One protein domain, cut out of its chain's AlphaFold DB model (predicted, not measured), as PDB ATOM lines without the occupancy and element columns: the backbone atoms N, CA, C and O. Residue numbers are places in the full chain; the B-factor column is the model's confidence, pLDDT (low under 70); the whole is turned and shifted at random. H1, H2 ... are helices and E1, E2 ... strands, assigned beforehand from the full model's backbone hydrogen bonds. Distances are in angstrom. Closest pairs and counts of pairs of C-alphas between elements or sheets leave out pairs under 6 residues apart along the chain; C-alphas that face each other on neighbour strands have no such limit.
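What this domain is: This is residues 215 to 334 of the 334 residues of an uncharacterized protein of Bradyrhizobium sp. (strain ORS 375) (UniProt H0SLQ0). You will meet a sandwich of two twisted four-stranded sheets, E1 to E4 and E5 to E8, closest together where E1 and E2 meet E5 and wider apart between E4 and E8. From E8 a long tail leads away from the sandwich to the short helix H1, and residues 325 to 334 stick out. The printed part has 120 residues, with eight named strands followed by one named helix; each sheet is antiparallel, in the orders E1 E2 E3 E4 and E5 E6 E7 E8, and the class is mostly strand. The whole is loose, with a radius of gyration of the C-alphas of 17.8 A, and elongated, spanning 55 by 30 by 30 A.

How they stand to each other: Begin at E1, residues 219 to 224, and follow E2, 228 to 234, E3, 240 to 246, and E4, 252 to 255: they form a meander, each strand the antiparallel neighbour of the one before. Look for N 223 and O 230 at 3.0 A, N 231 and O 243 at 2.9 A, and N 253 and O 244 at 2.8 A, within hydrogen-bond range. E5, residues 261 to 267, E6, 270 to 280, E7, 286 to 293, and E8, 296 to 304, form a second meander, with N 265 and O 275 at 2.9 A, N 276 and O 290 at 2.8 A, and N 291 and O 298 at 2.8 A. The two sheets form a sandwich, two sheets face to face, their facing parts 9.5 A centre to centre. Across it, the closest C-alphas of E1 and E5 are those of Ala 221 and Gly 263, 5.0 A apart. Those of E4 and E8 are Ile 255 and Val 297, 7.7 A apart. H1, residues 325 to 332, is on neither sheet; each of its O i to N i+4 pairs is within hydrogen-bond range.

Where its parts are: Find C-alpha 219 at (-9.014, 32.288, 39.681), where E1 begins its 13.7 A. E2 runs 19.7 A, E3 19.8 A, E4 9.8 A and E5 16.5 A. E6 spans 26.9 A and bends by 57 degrees at residue 273. E7 spans 22.3 A; E8 spans 22.5 A, bends by 62 degrees at residue 301 and ends at C-alpha 304 (-23.355, 17.333, 52.791). H1, 10.6 A long, ends at C-alpha 332 (-41.205, 25.910, 51.397).

The domain as a whole: The two C-alphas farthest apart, those of Ala 248 and Arg 316, are 56.9 A apart. The printed part has no cut; the link E8 to H1, 20 residues, is long and the other links are tight. Mean pLDDT of the printed part is 81.1, and it is under 70 at residues 215 to 217, 282 to 284, 307 to 313 and 315 to 334.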
ATOM      1  N   ARG A 215      -9.032  41.632  38.717       52.91
ATOM      2  CA  ARG A 215      -8.140  41.086  39.732       52.91
ATOM      3  C   ARG A 215      -8.037  39.573  39.509       52.91
ATOM      4  O   ARG A 215      -9.013  38.849  39.669       52.91
ATOM      5  N   ALA A 216      -6.829  39.082  39.237       56.41
ATOM      6  CA  ALA A 216      -6.514  37.655  39.089       56.41
ATOM      7  C   ALA A 216      -6.809  36.782  40.340       56.41
ATOM      8  O   ALA A 216      -6.725  35.557  40.269       56.41
ATOM      9  N   TRP A 217      -7.170  37.385  41.485       60.50
ATOM     10  CA  TRP A 217      -7.521  36.681  42.734       60.50
ATOM     11  C   TRP A 217      -8.758  35.775  42.644       60.50
ATOM     12  O   TRP A 217      -8.883  34.890  43.480       60.50
ATOM     13  N   LEU A 218      -9.651  35.961  41.662       70.12
ATOM     14  CA  LEU A 218     -10.853  35.122  41.531       70.12
ATOM     15  C   LEU A 218     -10.580  33.765  40.875       70.12
ATOM     16  O   LEU A 218     -11.392  32.852  41.020       70.12
ATOM     17  N   VAL A 219      -9.442  33.601  40.183       79.31
ATOM     18  CA  VAL A 219      -9.014  32.288  39.681       79.31
ATOM     19  C   VAL A 219      -8.610  31.430  40.878       79.31
ATOM     20  O   VAL A 219      -7.495  31.562  41.399       79.31
ATOM     21  N   GLY A 220      -9.528  30.561  41.294       79.38
ATOM     22  CA  GLY A 220      -9.359  29.643  42.416       79.38
ATOM     23  C   GLY A 220      -8.539  28.413  42.041       79.38
ATOM     24  O   GLY A 220      -7.709  27.961  42.825       79.38
ATOM     25  N   ALA A 221      -8.708  27.906  40.818       88.94
ATOM     26  CA  ALA A 221      -8.000  26.722  40.350       88.94
ATOM     27  C   ALA A 221      -7.726  26.767  38.846       88.94
ATOM     28  O   ALA A 221      -8.428  27.419  38.075       88.94
ATOM     29  N   LYS A 222      -6.698  26.037  38.418       94.62
ATOM     30  CA  LYS A 222      -6.287  25.958  37.017       94.62
ATOM     31  C   LYS A 222      -5.712  24.590  36.695       94.62
ATOM     32  O   LYS A 222      -5.091  23.963  37.551       94.62
ATOM     33  N   LEU A 223      -5.852  24.173  35.444       94.88
ATOM     34  CA  LEU A 223      -5.140  23.017  34.913       94.88
ATOM     35  C   LEU A 223      -4.857  23.220  33.429       94.88
ATOM     36  O   LEU A 223      -5.740  23.616  32.671       94.88
ATOM     37  N   MET A 224      -3.635  22.904  33.011       95.06
ATOM     38  CA  MET A 224      -3.271  22.857  31.600       95.06
ATOM     39  C   MET A 224      -3.107  21.411  31.153       95.06
ATOM     40  O   MET A 224      -2.452  20.607  31.812       95.06
ATOM     41  N   THR A 225      -3.721  21.100  30.022       94.50
ATOM     42  CA  THR A 225      -3.616  19.820  29.321       94.50
ATOM     43  C   THR A 225      -3.100  20.080  27.902       94.50
ATOM     44  O   THR A 225      -3.074  21.239  27.466       94.50
ATOM     45  N   PRO A 226      -2.719  19.043  27.133       94.00
ATOM     46  CA  PRO A 226      -2.294  19.238  25.748       94.00
ATOM     47  C   PRO A 226      -3.330  19.985  24.896       94.00
ATOM     48  O   PRO A 226      -2.957  20.843  24.103       94.00
ATOM     49  N   ALA A 227      -4.620  19.705  25.101       94.19
ATOM     50  CA  ALA A 227      -5.703  20.253  24.285       94.19
ATOM     51  C   ALA A 227      -6.402  21.473  24.908       94.19
ATOM     52  O   ALA A 227      -6.853  22.358  24.185       94.19
ATOM     53  N   HIS A 228      -6.483  21.546  26.238       95.69
ATOM     54  CA  HIS A 228      -7.336  22.515  26.926       95.69
ATOM     55  C   HIS A 228      -6.642  23.223  28.088       95.69
ATOM     56  O   HIS A 228      -5.798  22.641  28.777       95.69
ATOM     57  N   ILE A 229      -7.081  24.451  28.349       95.69
ATOM     58  CA  ILE A 229      -6.831  25.181  29.593       95.69
ATOM     59  C   ILE A 229      -8.144  25.212  30.373       95.69
ATOM     60  O   ILE A 229      -9.164  25.668  29.859       95.69
ATOM     61  N   PHE A 230      -8.117  24.729  31.608       95.62
ATOM     62  CA  PHE A 230      -9.241  24.809  32.531       95.62
ATOM     63  C   PHE A 230      -8.995  25.931  33.530       95.62
ATOM     64  O   PHE A 230      -7.930  25.981  34.152       95.62
ATOM     65  N   VAL A 231      -9.983  26.809  33.687       94.69
ATOM     66  CA  VAL A 231      -9.948  27.934  34.624       94.69
ATOM     67  C   VAL A 231     -11.173  27.838  35.519       94.69
ATOM     68  O   VAL A 231     -12.300  28.007  35.060       94.69
ATOM     69  N   GLY A 232     -10.940  27.520  36.786       93.56
ATOM     70  CA  GLY A 232     -11.957  27.500  37.826       93.56
ATOM     71  C   GLY A 232     -11.915  28.794  38.620       93.56
ATOM     72  O   GLY A 232     -10.838  29.224  39.048       93.56
ATOM     73  N   TYR A 233     -13.074  29.399  38.840       89.50
ATOM     74  CA  TYR A 233     -13.200  30.582  39.681       89.50
ATOM     75  C   TYR A 233     -14.105  30.320  40.877       89.50
ATOM     76  O   TYR A 233     -14.977  29.447  40.871       89.50
ATOM     77  N   ASN A 234     -13.839  31.073  41.936       88.31
ATOM     78  CA  ASN A 234     -14.532  30.963  43.205       88.31
ATOM     79  C   ASN A 234     -14.900  32.367  43.680       88.31
ATOM     80  O   ASN A 234     -14.047  33.110  44.164       88.31
ATOM     81  N   ALA A 235     -16.177  32.717  43.528       85.31
ATOM     82  CA  ALA A 235     -16.752  33.959  44.029       85.31
ATOM     83  C   ALA A 235     -17.523  33.730  45.345       85.31
ATOM     84  O   ALA A 235     -18.357  34.543  45.736       85.31
ATOM     85  N   GLY A 236     -17.248  32.629  46.054       84.75
ATOM     86  CA  GLY A 236     -17.938  32.258  47.281       84.75
ATOM     87  C   GLY A 236     -19.441  32.108  47.057       84.75
ATOM     88  O   GLY A 236     -19.890  31.360  46.197       84.75
ATOM     89  N   GLU A 237     -20.224  32.835  47.847       81.12
ATOM     90  CA  GLU A 237     -21.696  32.831  47.804       81.12
ATOM     91  C   GLU A 237     -22.256  33.466  46.533       81.12
ATOM     92  O   GLU A 237     -23.414  33.255  46.186       81.12
ATOM     93  N   PHE A 238     -21.417  34.224  45.834       83.00
ATOM     94  CA  PHE A 238     -21.736  34.859  44.567       83.00
ATOM     95  C   PHE A 238     -21.461  33.919  43.384       83.00
ATOM     96  O   PHE A 238     -21.453  34.357  42.242       83.00
ATOM     97  N   GLY A 239     -21.233  32.631  43.652       85.19
ATOM     98  CA  GLY A 239     -21.101  31.590  42.645       85.19
ATOM     99  C   GLY A 239     -19.655  31.251  42.307       85.19
ATOM    100  O   GLY A 239     -18.719  31.390  43.100       85.19
ATOM    101  N   GLY A 240     -19.478  30.754  41.100       89.25
ATOM    102  CA  GLY A 240     -18.215  30.282  40.580       89.25
ATOM    103  C   GLY A 240     -18.436  29.711  39.198       89.25
ATOM    104  O   GLY A 240     -19.384  30.089  38.515       89.25
ATOM    105  N   GLY A 241     -17.544  28.832  38.781       91.88
ATOM    106  CA  GLY A 241     -17.726  28.086  37.554       91.88
ATOM    107  C   GLY A 241     -16.411  27.599  36.987       91.88
ATOM    108  O   GLY A 241     -15.314  27.961  37.432       91.88
ATOM    109  N   LEU A 242     -16.539  26.746  35.980       94.06
ATOM    110  CA  LEU A 242     -15.422  26.158  35.271       94.06
ATOM    111  C   LEU A 242     -15.505  26.544  33.801       94.06
ATOM    112  O   LEU A 242     -16.419  26.136  33.086       94.06
ATOM    113  N   LYS A 243     -14.496  27.268  33.322       93.69
ATOM    114  CA  LYS A 243     -14.291  27.443  31.888       93.69
ATOM    115  C   LYS A 243     -13.298  26.428  31.363       93.69
ATOM    116  O   LYS A 243     -12.280  26.132  31.995       93.69
ATOM    117  N   ARG A 244     -13.564  25.975  30.147       94.94
ATOM    118  CA  ARG A 244     -12.624  25.248  29.303       94.94
ATOM    119  C   ARG A 244     -12.301  26.088  28.086       94.94
ATOM    120  O   ARG A 244     -13.200  26.554  27.397       94.94
ATOM    121  N   ILE A 245     -11.016  26.237  27.815       95.00
ATOM    122  CA  ILE A 245     -10.501  26.967  26.665       95.00
ATOM    123  C   ILE A 245      -9.778  25.963  25.781       95.00
ATOM    124  O   ILE A 245      -8.816  25.329  26.220       95.00
ATOM    125  N   ASP A 246     -10.249  25.800  24.552       94.69
ATOM    126  CA  ASP A 246      -9.565  25.007  23.536       94.69
ATOM    127  C   ASP A 246      -8.294  25.741  23.089       94.69
ATOM    128  O   ASP A 246      -8.337  26.905  22.690       94.69
ATOM    129  N   ARG A 247      -7.137  25.081  23.182       94.62
ATOM    130  CA  ARG A 247      -5.840  25.729  22.930       94.62
ATOM    131  C   ARG A 247      -5.575  26.011  21.456       94.62
ATOM    132  O   ARG A 247      -4.784  26.900  21.162       94.62
ATOM    133  N   ALA A 248      -6.185  25.248  20.552       94.00
ATOM    134  CA  ALA A 248      -5.961  25.383  19.118       94.00
ATOM    135  C   ALA A 248      -6.829  26.493  18.513       94.00
ATOM    136  O   ALA A 248      -6.394  27.217  17.623       94.00
ATOM    137  N   THR A 249      -8.058  26.621  19.005       94.31
ATOM    138  CA  THR A 249      -9.082  27.525  18.465       94.31
ATOM    139  C   THR A 249      -9.339  28.741  19.345       94.31
ATOM    140  O   THR A 249     -10.005  29.676  18.906       94.31
ATOM    141  N   ALA A 250      -8.835  28.728  20.583       94.44
ATOM    142  CA  ALA A 250      -9.087  29.740  21.603       94.44
ATOM    143  C   ALA A 250     -10.586  29.909  21.945       94.44
ATOM    144  O   ALA A 250     -10.998  30.923  22.511       94.44
ATOM    145  N   VAL A 251     -11.413  28.904  21.620       93.38
ATOM    146  CA  VAL A 251     -12.836  28.871  21.970       93.38
ATOM    147  C   VAL A 251     -12.983  28.602  23.461       93.38
ATOM    148  O   VAL A 251     -12.428  27.638  23.987       93.38
ATOM    149  N   ILE A 252     -13.773  29.441  24.125       92.50
ATOM    150  CA  ILE A 252     -14.136  29.295  25.535       92.50
ATOM    151  C   ILE A 252     -15.496  28.607  25.622       92.50
ATOM    152  O   ILE A 252     -16.398  28.872  24.829       92.50
ATOM    153  N   SER A 253     -15.633  27.678  26.556       92.19
ATOM    154  CA  SER A 253     -16.885  26.992  26.854       92.19
ATOM    155  C   SER A 253     -17.094  26.906  28.357       92.19
ATOM    156  O   SER A 253     -16.159  26.603  29.102       92.19
ATOM    157  N   ASP A 254     -18.336  27.115  28.768       91.56
ATOM    158  CA  ASP A 254     -18.817  26.788  30.102       91.56
ATOM    159  C   ASP A 254     -18.920  25.286  30.316       91.56
ATOM    160  O   ASP A 254     -19.313  24.536  29.415       91.56
ATOM    161  N   ILE A 255     -18.572  24.857  31.525       92.00
ATOM    162  CA  ILE A 255     -18.747  23.484  31.968       92.00
ATOM    163  C   ILE A 255     -19.458  23.468  33.314       92.00
ATOM    164  O   ILE A 255     -18.920  23.937  34.314       92.00
ATOM    165  N   GLY A 256     -20.596  22.777  33.342       87.19
ATOM    166  CA  GLY A 256     -21.371  22.577  34.559       87.19
ATOM    167  C   GLY A 256     -22.078  23.849  35.012       87.19
ATOM    168  O   GLY A 256     -22.317  24.752  34.214       87.19
ATOM    169  N   ASP A 257     -22.428  23.862  36.292       84.69
ATOM    170  CA  ASP A 257     -23.144  24.957  36.938       84.69
ATOM    171  C   ASP A 257     -22.163  25.977  37.554       84.69
ATOM    172  O   ASP A 257     -20.965  25.701  37.692       84.69
ATOM    173  N   ASP A 258     -22.678  27.143  37.962       88.56
ATOM    174  CA  ASP A 258     -21.919  28.274  38.525       88.56
ATOM    175  C   ASP A 258     -21.420  28.021  39.964       88.56
ATOM    176  O   ASP A 258     -21.660  28.793  40.899       88.56
ATOM    177  N   GLU A 259     -20.728  26.903  40.175       89.69
ATOM    178  CA  GLU A 259     -20.244  26.479  41.483       89.69
ATOM    179  C   GLU A 259     -18.823  26.980  41.771       89.69
ATOM    180  O   GLU A 259     -17.954  26.933  40.897       89.69
ATOM    181  N   PRO A 260     -18.523  27.409  43.008       91.69
ATOM    182  CA  PRO A 260     -17.177  27.816  43.408       91.69
ATOM    183  C   PRO A 260     -16.173  26.662  43.281       91.69
ATOM    184  O   PRO A 260     -16.246  25.665  44.009       91.69
ATOM    185  N   ILE A 261     -15.205  26.823  42.372       92.94
ATOM    186  CA  ILE A 261     -14.161  25.829  42.111       92.94
ATOM    187  C   ILE A 261     -12.950  26.081  43.014       92.94
ATOM    188  O   ILE A 261     -12.314  27.132  42.947       92.94
ATOM    189  N   HIS A 262     -12.578  25.079  43.810       91.00
ATOM    190  CA  HIS A 262     -11.431  25.132  44.730       91.00
ATOM    191  C   HIS A 262     -10.204  24.378  44.223       91.00
ATOM    192  O   HIS A 262      -9.082  24.678  44.620       91.00
ATOM    193  N   GLY A 263     -10.398  23.392  43.348       92.00
ATOM    194  CA  GLY A 263      -9.311  22.560  42.846       92.00
ATOM    195  C   GLY A 263      -9.652  21.923  41.509       92.00
ATOM    196  O   GLY A 263     -10.808  21.602  41.247       92.00
ATOM    197  N   ILE A 264      -8.637  21.749  40.664       95.44
ATOM    198  CA  ILE A 264      -8.726  21.052  39.377       95.44
ATOM    199  C   ILE A 264      -7.476  20.187  39.252       95.44
ATOM    200  O   ILE A 264      -6.362  20.683  39.414       95.44
ATOM    201  N   VAL A 265      -7.649  18.904  38.954       95.00
ATOM    202  CA  VAL A 265      -6.551  17.960  38.722       95.00
ATOM    203  C   VAL A 265      -6.868  17.058  37.534       95.00
ATOM    204  O   VAL A 265      -8.031  16.776  37.245       95.00
ATOM    205  N   SER A 266      -5.838  16.598  36.827       94.44
ATOM    206  CA  SER A 266      -6.009  15.580  35.790       94.44
ATOM    207  C   SER A 266      -6.369  14.231  36.416       94.44
ATOM    208  O   SER A 266      -5.931  13.911  37.522       94.44
ATOM    209  N   ILE A 267      -7.157  13.422  35.704       94.25
ATOM    210  CA  ILE A 267      -7.452  12.044  36.107       94.25
ATOM    211  C   ILE A 267      -6.457  11.119  35.389       94.25
ATOM    212  O   ILE A 267      -6.565  10.949  34.175       94.25
ATOM    213  N   PRO A 268      -5.499  10.478  36.088       90.56
ATOM    214  CA  PRO A 268      -4.390   9.778  35.425       90.56
ATOM    215  C   PRO A 268      -4.811   8.654  34.468       90.56
ATOM    216  O   PRO A 268      -4.133   8.399  33.478       90.56
ATOM    217  N   TRP A 269      -5.929   7.982  34.748       92.69
ATOM    218  CA  TRP A 269      -6.470   6.893  33.923       92.69
ATOM    219  C   TRP A 269      -7.538   7.354  32.916       92.69
ATOM    220  O   TRP A 269      -8.135   6.520  32.237       92.69
ATOM    221  N   LYS A 270      -7.805   8.663  32.827       94.75
ATOM    222  CA  LYS A 270      -8.727   9.287  31.868       94.75
ATOM    223  C   LYS A 270      -8.127  10.614  31.385       94.75
ATOM    224  O   LYS A 270      -8.501  11.665  31.901       94.75
ATOM    225  N   PRO A 271      -7.188  10.583  30.426       87.94
ATOM    226  CA  PRO A 271      -6.388  11.753  30.053       87.94
ATOM    227  C   PRO A 271      -7.212  12.928  29.499       87.94
ATOM    228  O   PRO A 271      -6.774  14.071  29.601       87.94
ATOM    229  N   ASP A 272      -8.411  12.660  28.980       89.62
ATOM    230  CA  ASP A 272      -9.339  13.677  28.464       89.62
ATOM    231  C   ASP A 272     -10.309  14.217  29.527       89.62
ATOM    232  O   ASP A 272     -11.213  14.997  29.218       89.62
ATOM    233  N   CYS A 273     -10.146  13.788  30.780       95.06
ATOM    234  CA  CYS A 273     -11.008  14.161  31.887       95.06
ATOM    235  C   CYS A 273     -10.229  14.822  33.022       95.06
ATOM    236  O   CYS A 273      -9.063  14.522  33.297       95.06
ATOM    237  N   VAL A 274     -10.929  15.686  33.746       96.69
ATOM    238  CA  VAL A 274     -10.415  16.362  34.936       96.69
ATOM    239  C   VAL A 274     -11.327  16.076  36.118       96.69
ATOM    240  O   VAL A 274     -12.534  15.900  35.955       96.69
ATOM    241  N   ALA A 275     -10.752  16.003  37.311       97.12
ATOM    242  CA  ALA A 275     -11.510  16.021  38.548       97.12
ATOM    243  C   ALA A 275     -11.479  17.441  39.107       97.12
ATOM    244  O   ALA A 275     -10.413  18.057  39.184       97.12
ATOM    245  N   ILE A 276     -12.641  17.948  39.503       96.69
ATOM    246  CA  ILE A 276     -12.780  19.259  40.125       96.69
ATOM    247  C   ILE A 276     -13.344  19.127  41.531       96.69
ATOM    248  O   ILE A 276     -14.205  18.283  41.789       96.69
ATOM    249  N   ALA A 277     -12.848  19.966  42.433       95.50
ATOM    250  CA  ALA A 277     -13.366  20.119  43.780       95.50
ATOM    251  C   ALA A 277     -14.199  21.396  43.848       95.50
ATOM    252  O   ALA A 277     -13.702  22.485  43.553       95.50
ATOM    253  N   VAL A 278     -15.455  21.247  44.249       93.44
ATOM    254  CA  VAL A 278     -16.416  22.342  44.399       93.44
ATOM    255  C   VAL A 278     -16.977  22.332  45.807       93.44
ATOM    256  O   VAL A 278     -17.097  21.272  46.429       93.44
ATOM    257  N   GLY A 279     -17.319  23.501  46.334       86.81
ATOM    258  CA  GLY A 279     -17.928  23.569  47.653       86.81
ATOM    259  C   GLY A 279     -18.268  24.977  48.092       86.81
ATOM    260  O   GLY A 279     -17.567  25.931  47.777       86.81
ATOM    261  N   LEU A 280     -19.341  25.110  48.855       83.81
ATOM    262  CA  LEU A 280     -19.797  26.392  49.369       83.81
ATOM    263  C   LEU A 280     -20.055  26.258  50.864       83.81
ATOM    264  O   LEU A 280     -20.642  25.273  51.303       83.81
ATOM    265  N   ILE A 281     -19.621  27.253  51.636       70.81
ATOM    266  CA  ILE A 281     -19.939  27.386  53.061       70.81
ATOM    267  C   ILE A 281     -20.863  28.598  53.201       70.81
ATOM    268  O   ILE A 281     -20.466  29.636  53.715       70.81
ATOM    269  N   HIS A 282     -22.089  28.482  52.694       69.62
ATOM    270  CA  HIS A 282     -23.136  29.473  52.922       69.62
ATOM    271  C   HIS A 282     -24.493  28.793  53.001       69.62
ATOM    272  O   HIS A 282     -24.901  28.106  52.068       69.62
ATOM    273  N   MET A 283     -25.157  28.970  54.144       65.69
ATOM    274  CA  MET A 283     -26.408  28.322  54.568       65.69
ATOM    275  C   MET A 283     -26.352  26.786  54.664       65.69
ATOM    276  O   MET A 283     -26.656  26.245  55.722       65.69
ATOM    277  N   VAL A 284     -25.900  26.084  53.623       69.00
ATOM    278  CA  VAL A 284     -25.706  24.630  53.608       69.00
ATOM    279  C   VAL A 284     -24.290  24.326  53.141       69.00
ATOM    280  O   VAL A 284     -23.963  24.457  51.963       69.00
ATOM    281  N   ALA A 285     -23.439  23.906  54.077       80.38
ATOM    282  CA  ALA A 285     -22.084  23.508  53.736       80.38
ATOM    283  C   ALA A 285     -22.114  22.193  52.946       80.38
ATOM    284  O   ALA A 285     -22.486  21.133  53.459       80.38
ATOM    285  N   SER A 286     -21.720  22.262  51.680       85.81
ATOM    286  CA  SER A 286     -21.600  21.091  50.815       85.81
ATOM    287  C   SER A 286     -20.273  21.112  50.074       85.81
ATOM    288  O   SER A 286     -19.727  22.174  49.771       85.81
ATOM    289  N   GLY A 287     -19.742  19.921  49.809       91.12
ATOM    290  CA  GLY A 287     -18.552  19.730  48.994       91.12
ATOM    291  C   GLY A 287     -18.736  18.544  48.061       91.12
ATOM    292  O   GLY A 287     -19.252  17.500  48.471       91.12
ATOM    293  N   ARG A 288     -18.310  18.689  46.808       94.19
ATOM    294  CA  ARG A 288     -18.340  17.626  45.802       94.19
ATOM    295  C   ARG A 288     -16.995  17.501  45.110       94.19
ATOM    296  O   ARG A 288     -16.284  18.482  44.909       94.19
ATOM    297  N   ILE A 289     -16.684  16.273  44.716       96.12
ATOM    298  CA  ILE A 289     -15.680  15.989  43.697       96.12
ATOM    299  C   ILE A 289     -16.434  15.551  42.450       96.12
ATOM    300  O   ILE A 289     -17.215  14.597  42.504       96.12
ATOM    301  N   MET A 290     -16.212  16.244  41.341       96.75
ATOM    302  CA  MET A 290     -16.875  15.965  40.069       96.75
ATOM    303  C   MET A 290     -15.843  15.605  39.008       96.75
ATOM    304  O   MET A 290     -14.772  16.194  38.941       96.75
ATOM    305  N   GLU A 291     -16.165  14.618  38.188       96.81
ATOM    306  CA  GLU A 291     -15.463  14.295  36.955       96.81
ATOM    307  C   GLU A 291     -16.067  15.118  35.823       96.81
ATOM    308  O   GLU A 291     -17.283  15.123  35.633       96.81
ATOM    309  N   VAL A 292     -15.206  15.774  35.057       96.31
ATOM    310  CA  VAL A 292     -15.555  16.511  33.850       96.31
ATOM    311  C   VAL A 292     -14.846  15.850  32.679       96.31
ATOM    312  O   VAL A 292     -13.617  15.819  32.642       96.31
ATOM    313  N   CYS A 293     -15.615  15.340  31.723       94.50
ATOM    314  CA  CYS A 293     -15.115  14.758  30.479       94.50
ATOM    315  C   CYS A 293     -15.846  15.415  29.308       94.50
ATOM    316  O   CYS A 293     -17.060  15.246  29.163       94.50
ATOM    317  N   ASP A 294     -15.122  16.148  28.468       89.81
ATOM    318  CA  ASP A 294     -15.701  16.996  27.423       89.81
ATOM    319  C   ASP A 294     -16.823  17.929  27.939       89.81
ATOM    320  O   ASP A 294     -16.529  18.903  28.630       89.81
ATOM    321  N   ARG A 295     -18.093  17.631  27.625       88.69
ATOM    322  CA  ARG A 295     -19.284  18.356  28.112       88.69
ATOM    323  C   ARG A 295     -20.044  17.625  29.218       88.69
ATOM    324  O   ARG A 295     -21.039  18.136  29.720       88.69
ATOM    325  N   SER A 296     -19.624  16.414  29.565       93.81
ATOM    326  CA  SER A 296     -20.271  15.619  30.607       93.81
ATOM    327  C   SER A 296     -19.680  15.938  31.976       93.81
ATOM    328  O   SER A 296     -18.460  16.010  32.135       93.81
ATOM    329  N   VAL A 297     -20.559  16.105  32.962       95.44
ATOM    330  CA  VAL A 297     -20.200  16.308  34.367       95.44
ATOM    331  C   VAL A 297     -20.832  15.190  35.184       95.44
ATOM    332  O   VAL A 297     -22.017  14.893  35.034       95.44
ATOM    333  N   ARG A 298     -20.041  14.541  36.038       96.19
ATOM    334  CA  ARG A 298     -20.486  13.426  36.879       96.19
ATOM    335  C   ARG A 298     -19.954  13.578  38.296       96.19
ATOM    336  O   ARG A 298     -18.750  13.686  38.496       96.19
ATOM    337  N   VAL A 299     -20.829  13.502  39.293       96.06
ATOM    338  CA  VAL A 299     -20.413  13.511  40.704       96.06
ATOM    339  C   VAL A 299     -19.701  12.195  41.037       96.06
ATOM    340  O   VAL A 299     -20.253  11.113  40.848       96.06
ATOM    341  N   LEU A 300     -18.457  12.289  41.511       94.94
ATOM    342  CA  LEU A 300     -17.672  11.157  42.014       94.94
ATOM    343  C   LEU A 300     -17.853  10.970  43.521       94.94
ATOM    344  O   LEU A 300     -17.849   9.846  44.014       94.94
ATOM    345  N   TYR A 301     -17.978  12.081  44.243       95.50
ATOM    346  CA  TYR A 301     -18.141  12.113  45.688       95.50
ATOM    347  C   TYR A 301     -18.934  13.357  46.082       95.50
ATOM    348  O   TYR A 301     -18.713  14.432  45.530       95.50
ATOM    349  N   GLU A 302     -19.816  13.219  47.064       94.19
ATOM    350  CA  GLU A 302     -20.570  14.321  47.649       94.19
ATOM    351  C   GLU A 302     -20.579  14.165  49.165       94.19
ATOM    352  O   GLU A 302     -20.870  13.092  49.697       94.19
ATOM    353  N   ARG A 303     -20.284  15.257  49.867       90.12
ATOM    354  CA  ARG A 303     -20.482  15.369  51.304       90.12
ATOM    355  C   ARG A 303     -21.356  16.574  51.584       90.12
ATOM    356  O   ARG A 303     -20.962  17.711  51.335       90.12
ATOM    357  N   ARG A 304     -22.518  16.310  52.168       87.88
ATOM    358  CA  ARG A 304     -23.355  17.333  52.791       87.88
ATOM    359  C   ARG A 304     -22.997  17.385  54.263       87.88
ATOM    360  O   ARG A 304     -22.929  16.341  54.912       87.88
ATOM    361  N   VAL A 305     -22.716  18.573  54.779       77.81
ATOM    362  CA  VAL A 305     -22.653  18.781  56.223       77.81
ATOM    363  C   VAL A 305     -24.107  18.867  56.687       77.81
ATOM    364  O   VAL A 305     -24.815  19.761  56.222       77.81
ATOM    365  N   PRO A 306     -24.595  17.921  57.513       71.38
ATOM    366  CA  PRO A 306     -25.949  18.002  58.041       71.38
ATOM    367  C   PRO A 306     -26.136  19.334  58.768       71.38
ATOM    368  O   PRO A 306     -25.229  19.792  59.460       71.38
ATOM    369  N   GLU A 307     -27.315  19.936  58.636       64.25
ATOM    370  CA  GLU A 307     -27.680  21.162  59.364       64.25
ATOM    371  C   GLU A 307     -27.647  20.950  60.894       64.25
ATOM    372  O   GLU A 307     -27.488  21.886  61.680       64.25
ATOM    373  N   GLU A 308     -27.733  19.691  61.328       56.81
ATOM    374  CA  GLU A 308     -27.640  19.299  62.723       56.81
ATOM    375  C   GLU A 308     -26.231  19.510  63.299       56.81
ATOM    376  O   GLU A 308     -25.318  18.695  63.162       56.81
ATOM    377  N   THR A 309     -26.143  20.571  64.103       49.12
ATOM    378  CA  THR A 309     -25.210  20.763  65.221       49.12
ATOM    379  C   THR A 309     -23.817  21.280  64.862       49.12
ATOM    380  O   THR A 309     -22.796  20.657  65.152       49.12
ATOM    381  N   VAL A 310     -23.748  22.534  64.403       52.91
ATOM    382  CA  VAL A 310     -22.610  23.368  64.815       52.91
ATOM    383  C   VAL A 310     -22.711  23.505  66.336       52.91
ATOM    384  O   VAL A 310     -23.468  24.317  66.868       52.91
ATOM    385  N   ARG A 311     -22.006  22.631  67.064       52.56
ATOM    386  CA  ARG A 311     -21.697  22.900  68.464       52.56
ATOM    387  C   ARG A 311     -20.771  24.098  68.449       52.56
ATOM    388  O   ARG A 311     -19.670  24.025  67.910       52.56
ATOM    389  N   ASN A 312     -21.235  25.200  69.018       55.50
ATOM    390  CA  ASN A 312     -20.352  26.314  69.302       55.50
ATOM    391  C   ASN A 312     -19.220  25.821  70.221       55.50
ATOM    392  O   ASN A 312     -19.340  24.780  70.874       55.50
ATOM    393  N   ALA A 313     -18.119  26.571  70.293       56.38
ATOM    394  CA  ALA A 313     -16.984  26.229  71.157       56.38
ATOM    395  C   ALA A 313     -17.382  26.035  72.640       56.38
ATOM    396  O   ALA A 313     -16.680  25.354  73.379       56.38
ATOM    397  N   ASP A 314     -18.540  26.561  73.063       73.56
ATOM    398  CA  ASP A 314     -19.127  26.373  74.396       73.56
ATOM    399  C   ASP A 314     -19.872  25.028  74.584       73.56
ATOM    400  O   ASP A 314     -20.502  24.797  75.617       73.56
ATOM    401  N   GLY A 315     -19.840  24.140  73.586       67.94
ATOM    402  CA  GLY A 315     -20.509  22.841  73.609       67.94
ATOM    403  C   GLY A 315     -22.029  22.905  73.444       67.94
ATOM    404  O   GLY A 315     -22.673  21.851  73.450       67.94
ATOM    405  N   ARG A 316     -22.621  24.096  73.269       65.00
ATOM    406  CA  ARG A 316     -24.055  24.234  73.022       65.00
ATOM    407  C   ARG A 316     -24.363  23.988  71.560       65.00
ATOM    408  O   ARG A 316     -23.774  24.572  70.652       65.00
ATOM    409  N   THR A 317     -25.361  23.147  71.352       57.66
ATOM    410  CA  THR A 317     -26.010  22.972  70.066       57.66
ATOM    411  C   THR A 317     -26.837  24.218  69.760       57.66
ATOM    412  O   THR A 317     -27.983  24.336  70.194       57.66
ATOM    413  N   GLY A 318     -26.247  25.187  69.064       54.19
ATOM    414  CA  GLY A 318     -27.016  26.276  68.486       54.19
ATOM    415  C   GLY A 318     -27.720  25.758  67.240       54.19
ATOM    416  O   GLY A 318     -27.058  25.366  66.286       54.19
ATOM    417  N   SER A 319     -29.054  25.761  67.217       51.06
ATOM    418  CA  SER A 319     -29.755  25.840  65.933       51.06
ATOM    419  C   SER A 319     -29.257  27.104  65.229       51.06
ATOM    420  O   SER A 319     -29.148  28.140  65.898       51.06
ATOM    421  N   ILE A 320     -28.985  27.039  63.923       55.91
ATOM    422  CA  ILE A 320     -28.746  28.225  63.086       55.91
ATOM    423  C   ILE A 320     -29.753  29.311  63.516       55.91
ATOM    424  O   ILE A 320     -30.923  28.976  63.739       55.91
ATOM    425  N   PRO A 321     -29.331  30.569  63.760       53.16
ATOM    426  CA  PRO A 321     -30.182  31.574  64.389       53.16
ATOM    427  C   PRO A 321     -31.584  31.583  63.768       53.16
ATOM    428  O   PRO A 321     -31.697  31.673  62.548       53.16
ATOM    429  N   ARG A 322     -32.654  31.532  64.584       53.28
ATOM    430  CA  ARG A 322     -34.079  31.521  64.151       53.28
ATOM    431  C   ARG A 322     -34.462  32.609  63.127       53.28
ATOM    432  O   ARG A 322     -35.561  32.582  62.582       53.28
ATOM    433  N   ALA A 323     -33.591  33.590  62.888       54.72
ATOM    434  CA  ALA A 323     -33.691  34.521  61.770       54.72
ATOM    435  C   ALA A 323     -33.744  33.805  60.401       54.72
ATOM    436  O   ALA A 323     -34.489  34.250  59.535       54.72
ATOM    437  N   TYR A 324     -33.042  32.680  60.236       55.62
ATOM    438  CA  TYR A 324     -32.992  31.916  58.982       55.62
ATOM    439  C   TYR A 324     -34.171  30.957  58.798       55.62
ATOM    440  O   TYR A 324     -34.662  30.795  57.685       55.62
ATOM    441  N   ASP A 325     -34.710  30.413  59.890       50.94
ATOM    442  CA  ASP A 325     -35.880  29.521  59.871       50.94
ATOM    443  C   ASP A 325     -37.132  30.227  59.293       50.94
ATOM    444  O   ASP A 325     -37.991  29.619  58.662       50.94
ATOM    445  N   ARG A 326     -37.207  31.562  59.423       55.31
ATOM    446  CA  ARG A 326     -38.247  32.381  58.774       55.31
ATOM    447  C   ARG A 326     -38.072  32.508  57.259       55.31
ATOM    448  O   ARG A 326     -39.071  32.605  56.556       55.31
ATOM    449  N   VAL A 327     -36.833  32.519  56.769       54.06
ATOM    450  CA  VAL A 327     -36.527  32.600  55.332       54.06
ATOM    451  C   VAL A 327     -36.787  31.251  54.666       54.06
ATOM    452  O   VAL A 327     -37.428  31.206  53.624       54.06
ATOM    453  N   LEU A 328     -36.372  30.148  55.298       48.53
ATOM    454  CA  LEU A 328     -36.567  28.801  54.757       48.53
ATOM    455  C   LEU A 328     -38.047  28.388  54.705       48.53
ATOM    456  O   LEU A 328     -38.474  27.811  53.709       48.53
ATOM    457  N   ARG A 329     -38.867  28.746  55.706       53.66
ATOM    458  CA  ARG A 329     -40.326  28.505  55.650       53.66
ATOM    459  C   ARG A 329     -41.018  29.303  54.547       53.66
ATOM    460  O   ARG A 329     -41.883  28.767  53.872       53.66
ATOM    461  N   ALA A 330     -40.586  30.541  54.300       55.66
ATOM    462  CA  ALA A 330     -41.116  31.342  53.196       55.66
ATOM    463  C   ALA A 330     -40.798  30.748  51.807       55.66
ATOM    464  O   ALA A 330     -41.510  31.046  50.856       55.66
ATOM    465  N   TYR A 331     -39.758  29.912  51.699       46.69
ATOM    466  CA  TYR A 331     -39.394  29.179  50.481       46.69
ATOM    467  C   TYR A 331     -40.105  27.829  50.328       46.69
ATOM    468  O   TYR A 331     -40.249  27.350  49.212       46.69
ATOM    469  N   ALA A 332     -40.500  27.191  51.431       45.34
ATOM    470  CA  ALA A 332     -41.205  25.910  51.397       45.34
ATOM    471  C   ALA A 332     -42.720  26.066  51.165       45.34
ATOM    472  O   ALA A 332     -43.365  25.123  50.708       45.34
ATOM    473  N   ASP A 333     -43.270  27.244  51.474       51.81
ATOM    474  CA  ASP A 333     -44.699  27.562  51.375       51.81
ATOM    475  C   ASP A 333     -45.079  28.321  50.076       51.81
ATOM    476  O   ASP A 333     -46.210  28.804  49.961       51.81
ATOM    477  N   GLY A 334     -44.162  28.444  49.104       42.44
ATOM    478  CA  GLY A 334     -44.365  29.101  47.798       42.44
ATOM    479  C   GLY A 334     -43.909  28.240  46.628       42.44
ATOM    480  O   GLY A 334     -44.491  28.410  45.533       42.44
TER     481      GLY A 334